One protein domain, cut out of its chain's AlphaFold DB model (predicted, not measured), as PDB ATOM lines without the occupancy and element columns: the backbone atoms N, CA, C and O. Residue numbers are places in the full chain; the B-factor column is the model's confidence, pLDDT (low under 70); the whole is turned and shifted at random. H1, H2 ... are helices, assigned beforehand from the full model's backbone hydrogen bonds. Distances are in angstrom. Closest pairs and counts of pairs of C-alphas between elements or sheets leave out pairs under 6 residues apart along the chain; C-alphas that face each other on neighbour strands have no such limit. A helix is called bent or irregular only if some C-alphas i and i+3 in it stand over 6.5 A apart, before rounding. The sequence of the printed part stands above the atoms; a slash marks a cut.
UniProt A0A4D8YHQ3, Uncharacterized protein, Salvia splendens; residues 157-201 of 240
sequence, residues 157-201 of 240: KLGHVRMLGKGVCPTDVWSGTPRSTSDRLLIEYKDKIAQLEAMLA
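AT A GLANCE: This is residues 157 to 201 of the 240 residues of an uncharacterized protein of Salvia splendens (UniProt A0A4D8YHQ3). One long helix, H2, makes an arm at one end of a rod, and an irregularly looped stretch, residues 157 to 169, with the short helix H1 makes the other end. Residues 188 to 201 of H2 stick out free. The printed part has 45 residues with two named helices, H1 then H2, and no named strand; the class is all helix. It is only just extended, close to loose, with a radius of gyration of the C-alphas of 14.2 A and spans of 43 by 21 by 15 A.

HOW THE PARTS SIT: H2, residues 181 to 201, is apart from H1, residues 170 to 174. A short link of 6 residues joins them. In H1 and H2 every O i to N i+4 pair is within hydrogen-bond range.

IN THESE COORDINATES: H2 is 30.0 A from C-alpha 181 at (244.068, 328.289, 115.146) to C-alpha 201 at (234.667, 326.703, 143.623). H1 is 5.8 A long and begins at C-alpha 170 (252.250, 312.201, 115.627).

THE WHOLE: The C-alphas farthest apart, of Lys 157 and Leu 200, are 43.8 A apart. The printed part has no cut. Its mean pLDDT is 78.5; residues 158, 167 and 175 to 180 are under 70.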
ATOM      1  N   LYS A 157     255.812 307.703 111.264       74.44
ATOM      2  CA  LYS A 157     255.969 308.610 110.127       74.44
ATOM      3  C   LYS A 157     255.123 309.861 110.336       74.44
ATOM      4  O   LYS A 157     254.050 309.813 110.930       74.44
ATOM      5  N   LEU A 158     255.572 310.978 109.766       69.38
ATOM      6  CA  LEU A 158     254.789 312.213 109.739       69.38
ATOM      7  C   LEU A 158     253.392 311.946 109.152       69.38
ATOM      8  O   LEU A 158     253.265 311.344 108.088       69.38
ATOM      9  N   GLY A 159     252.362 312.407 109.861       70.75
ATOM     10  CA  GLY A 159     250.962 312.318 109.442       70.75
ATOM     11  C   GLY A 159     250.183 311.101 109.948       70.75
ATOM     12  O   GLY A 159     248.964 311.112 109.839       70.75
ATOM     13  N   HIS A 160     250.824 310.072 110.517       80.12
ATOM     14  CA  HIS A 160     250.071 308.947 111.081       80.12
ATOM     15  C   HIS A 160     250.773 308.260 112.255       80.12
ATOM     16  O   HIS A 160     251.910 307.808 112.121       80.12
ATOM     17  N   VAL A 161     250.062 308.159 113.376       80.62
ATOM     18  CA  VAL A 161     250.436 307.334 114.526       80.62
ATOM     19  C   VAL A 161     249.910 305.925 114.319       80.62
ATOM     20  O   VAL A 161     248.724 305.733 114.045       80.62
ATOM     21  N   ARG A 162     250.781 304.923 114.446       79.81
ATOM     22  CA  ARG A 162     250.369 303.517 114.378       79.81
ATOM     23  C   ARG A 162     249.475 303.181 115.578       79.81
ATOM     24  O   ARG A 162     249.606 303.758 116.647       79.81
ATOM     25  N   MET A 163     248.554 302.236 115.393       73.38
ATOM     26  CA  MET A 163     247.644 301.705 116.429       73.38
ATOM     27  C   MET A 163     246.563 302.658 116.982       73.38
ATOM     28  O   MET A 163     245.609 302.164 117.572       73.38
ATOM     29  N   LEU A 164     246.615 303.971 116.729       72.31
ATOM     30  CA  LEU A 164     245.589 304.933 117.185       72.31
ATOM     31  C   LEU A 164     244.443 305.182 116.181       72.31
ATOM     32  O   LEU A 164     243.607 306.059 116.389       72.31
ATOM     33  N   GLY A 165     244.359 304.389 115.109       70.88
ATOM     34  CA  GLY A 165     243.309 304.513 114.091       70.88
ATOM     35  C   GLY A 165     243.557 305.643 113.081       70.88
ATOM     36  O   GLY A 165     244.550 306.365 113.146       70.88
ATOM     37  N   LYS A 166     242.682 305.764 112.072       71.56
ATOM     38  CA  LYS A 166     242.879 306.684 110.934       71.56
ATOM     39  C   LYS A 166     242.891 308.153 111.379       71.56
ATOM     40  O   LYS A 166     242.022 308.586 112.121       71.56
ATOM     41  N   GLY A 167     243.836 308.924 110.837       67.38
ATOM     42  CA  GLY A 167     243.856 310.389 110.938       67.38
ATOM     43  C   GLY A 167     244.596 310.969 112.145       67.38
ATOM     44  O   GLY A 167     244.914 312.152 112.120       67.38
ATOM     45  N   VAL A 168     244.938 310.157 113.147       74.50
ATOM     46  CA  VAL A 168     245.735 310.618 114.290       74.50
ATOM     47  C   VAL A 168     247.174 310.854 113.836       74.50
ATOM     48  O   VAL A 168     247.849 309.914 113.409       74.50
ATOM     49  N   CYS A 169     247.651 312.100 113.892       75.38
ATOM     50  CA  CYS A 169     249.018 312.446 113.524       75.38
ATOM     51  C   CYS A 169     249.940 312.439 114.751       75.38
ATOM     52  O   CYS A 169     249.517 312.810 115.845       75.38
ATOM     53  N   PRO A 170     251.241 312.136 114.571       72.06
ATOM     54  CA  PRO A 170     252.250 312.201 115.627       72.06
ATOM     55  C   PRO A 170     252.215 313.464 116.473       72.06
ATOM     56  O   PRO A 170     252.465 313.468 117.670       72.06
ATOM     57  N   THR A 171     251.905 314.570 115.824       71.31
ATOM     58  CA  THR A 171     251.892 315.874 116.462       71.31
ATOM     59  C   THR A 171     250.673 316.079 117.344       71.31
ATOM     60  O   THR A 171     250.789 316.772 118.344       71.31
ATOM     61  N   ASP A 172     249.546 315.456 117.010       72.38
ATOM     62  CA  ASP A 172     248.312 315.567 117.788       72.38
ATOM     63  C   ASP A 172     248.457 314.837 119.130       72.38
ATOM     64  O   ASP A 172     247.843 315.216 120.121       72.38
ATOM     65  N   VAL A 173     249.299 313.799 119.156       72.19
ATOM     66  CA  VAL A 173     249.510 312.932 120.319       72.19
ATOM     67  C   VAL A 173     250.731 313.355 121.132       72.19
ATOM     68  O   VAL A 173     250.689 313.326 122.358       72.19
ATOM     69  N   TRP A 174     251.827 313.752 120.474       73.81
ATOM     70  CA  TRP A 174     253.129 313.873 121.139       73.81
ATOM     71  C   TRP A 174     253.727 315.270 121.192       73.81
ATOM     72  O   TRP A 174     254.643 315.504 121.978       73.81
ATOM     73  N   SER A 175     253.252 316.210 120.379       65.44
ATOM     74  CA  SER A 175     253.681 317.601 120.497       65.44
ATOM     75  C   SER A 175     252.518 318.399 121.039       65.44
ATOM     76  O   SER A 175     251.615 318.758 120.296       65.44
ATOM     77  N   GLY A 176     252.565 318.714 122.332       61.06
ATOM     78  CA  GLY A 176     251.586 319.563 123.021       61.06
ATOM     79  C   GLY A 176     251.488 321.003 122.494       61.06
ATOM     80  O   GLY A 176     251.024 321.889 123.202       61.06
ATOM     81  N   THR A 177     251.950 321.266 121.271       57.19
ATOM     82  CA  THR A 177     251.811 322.533 120.567       57.19
ATOM     83  C   THR A 177     250.664 322.438 119.557       57.19
ATOM     84  O   THR A 177     250.777 321.674 118.594       57.19
ATOM     85  N   PRO A 178     249.586 323.222 119.731       57.97
ATOM     86  CA  PRO A 178     248.456 323.237 118.807       57.97
ATOM     87  C   PRO A 178     248.898 323.651 117.402       57.97
ATOM     88  O   PRO A 178     249.616 324.639 117.231       57.97
ATOM     89  N   ARG A 179     248.461 322.899 116.386       58.78
ATOM     90  CA  ARG A 179     248.848 323.132 114.987       58.78
ATOM     91  C   ARG A 179     247.966 324.151 114.288       58.78
ATOM     92  O   ARG A 179     248.448 324.892 113.434       58.78
ATOM     93  N   SER A 180     246.683 324.157 114.626       67.31
ATOM     94  CA  SER A 180     245.695 325.033 114.013       67.31
ATOM     95  C   SER A 180     245.258 326.145 114.962       67.31
ATOM     96  O   SER A 180     245.347 326.036 116.189       67.31
ATOM     97  N   THR A 181     244.748 327.233 114.387       72.31
ATOM     98  CA  THR A 181     244.068 328.289 115.146       72.31
ATOM     99  C   THR A 181     242.922 327.722 115.976       72.31
ATOM    100  O   THR A 181     242.757 328.141 117.116       72.31
ATOM    101  N   SER A 182     242.189 326.729 115.461       74.19
ATOM    102  CA  SER A 182     241.161 326.007 116.216       74.19
ATOM    103  C   SER A 182     241.723 325.261 117.425       74.19
ATOM    104  O   SER A 182     241.167 325.403 118.508       74.19
ATOM    105  N   ASP A 183     242.840 324.540 117.292       75.19
ATOM    106  CA  ASP A 183     243.445 323.814 118.423       75.19
ATOM    107  C   ASP A 183     243.950 324.783 119.493       75.19
ATOM    108  O   ASP A 183     243.792 324.552 120.691       75.19
ATOM    109  N   ARG A 184     244.527 325.910 119.059       78.50
ATOM    110  CA  ARG A 184     245.003 326.964 119.957       78.50
ATOM    111  C   ARG A 184     243.849 327.599 120.728       78.50
ATOM    112  O   ARG A 184     243.955 327.769 121.939       78.50
ATOM    113  N   LEU A 185     242.757 327.920 120.035       84.88
ATOM    114  CA  LEU A 185     241.548 328.444 120.661       84.88
ATOM    115  C   LEU A 185     240.944 327.420 121.623       84.88
ATOM    116  O   LEU A 185     240.570 327.786 122.729       84.88
ATOM    117  N   LEU A 186     240.892 326.139 121.252       85.69
ATOM    118  CA  LEU A 186     240.357 325.081 122.109       85.69
ATOM    119  C   LEU A 186     241.137 324.956 123.424       85.69
ATOM    120  O   LEU A 186     240.519 324.802 124.475       85.69
ATOM    121  N   ILE A 187     242.468 325.048 123.380       83.25
ATOM    122  CA  ILE A 187     243.309 325.060 124.586       83.25
ATOM    123  C   ILE A 187     243.011 326.301 125.436       83.25
ATOM    124  O   ILE A 187     242.759 326.173 126.629       83.25
ATOM    125  N   GLU A 188     242.932 327.484 124.823       87.44
ATOM    126  CA  GLU A 188     242.607 328.727 125.536       87.44
ATOM    127  C   GLU A 188     241.212 328.684 126.190       87.44
ATOM    128  O   GLU A 188     241.029 329.142 127.319       87.44
ATOM    129  N   TYR A 189     240.219 328.112 125.503       92.38
ATOM    130  CA  TYR A 189     238.875 327.927 126.046       92.38
ATOM    131  C   TYR A 189     238.859 326.921 127.193       92.38
ATOM    132  O   TYR A 189     238.215 327.189 128.204       92.38
ATOM    133  N   LYS A 190     239.577 325.800 127.075       90.62
ATOM    134  CA  LYS A 190     239.709 324.819 128.163       90.62
ATOM    135  C   LYS A 190     240.340 325.446 129.407       90.62
ATOM    136  O   LYS A 190     239.803 325.272 130.498       90.62
ATOM    137  N   ASP A 191     241.393 326.241 129.240       93.94
ATOM    138  CA  ASP A 191     242.029 326.966 130.347       93.94
ATOM    139  C   ASP A 191     241.079 327.994 130.976       93.94
ATOM    140  O   ASP A 191     240.973 328.080 132.200       93.94
ATOM    141  N   LYS A 192     240.330 328.748 130.160       94.81
ATOM    142  CA  LYS A 192     239.300 329.681 130.651       94.81
ATOM    143  C   LYS A 192     238.194 328.971 131.425       94.81
ATOM    144  O   LYS A 192     237.765 329.481 132.457       94.81
ATOM    145  N   ILE A 193     237.738 327.812 130.952       95.00
ATOM    146  CA  ILE A 193     236.729 327.002 131.641       95.00
ATOM    147  C   ILE A 193     237.268 326.553 133.002       95.00
ATOM    148  O   ILE A 193     236.627 326.820 134.013       95.00
ATOM    149  N   ALA A 194     238.482 326.000 133.053       93.81
ATOM    150  CA  ALA A 194     239.105 325.579 134.307       93.81
ATOM    151  C   ALA A 194     239.278 326.746 135.303       93.81
ATOM    152  O   ALA A 194     239.055 326.591 136.505       93.81
ATOM    153  N   GLN A 195     239.624 327.944 134.817       92.38
ATOM    154  CA  GLN A 195     239.715 329.146 135.656       92.38
ATOM    155  C   GLN A 195     238.355 329.582 136.208       92.38
ATOM    156  O   GLN A 195     238.255 329.949 137.381       92.38
ATOM    157  N   LEU A 196     237.304 329.543 135.386       94.19
ATOM    158  CA  LEU A 196     235.945 329.860 135.825       94.19
ATOM    159  C   LEU A 196     235.445 328.844 136.853       94.19
ATOM    160  O   LEU A 196     234.900 329.240 137.881       94.19
ATOM    161  N   GLU A 197     235.686 327.556 136.625       93.75
ATOM    162  CA  GLU A 197     235.355 326.481 137.564       93.75
ATOM    163  C   GLU A 197     236.078 326.665 138.905       93.75
ATOM    164  O   GLU A 197     235.446 326.605 139.962       93.75
ATOM    165  N   ALA A 198     237.373 326.993 138.887       90.56
ATOM    166  CA  ALA A 198     238.144 327.274 140.098       90.56
ATOM    167  C   ALA A 198     237.639 328.521 140.847       90.56
ATOM    168  O   ALA A 198     237.574 328.532 142.079       90.56
ATOM    169  N   MET A 199     237.245 329.570 140.121       89.62
ATOM    170  CA  MET A 199     236.684 330.790 140.703       89.62
ATOM    171  C   MET A 199     235.311 330.539 141.337       89.62
ATOM    172  O   MET A 199     235.034 331.031 142.434       89.62
ATOM    173  N   LEU A 200     234.465 329.742 140.680       91.00
ATOM    174  CA  LEU A 200     233.178 329.308 141.222       91.00
ATOM    175  C   LEU A 200     233.371 328.456 142.480       91.00
ATOM    176  O   LEU A 200     232.727 328.722 143.495       91.00
ATOM    177  N   ALA A 201     234.318 327.516 142.461       87.50
ATOM    178  CA  ALA A 201     234.667 326.703 143.623       87.50
ATOM    179  C   ALA A 201     235.208 327.548 144.794       87.50
ATOM    180  O   ALA A 201     234.877 327.297 145.953       87.50
TER     181      ALA A 201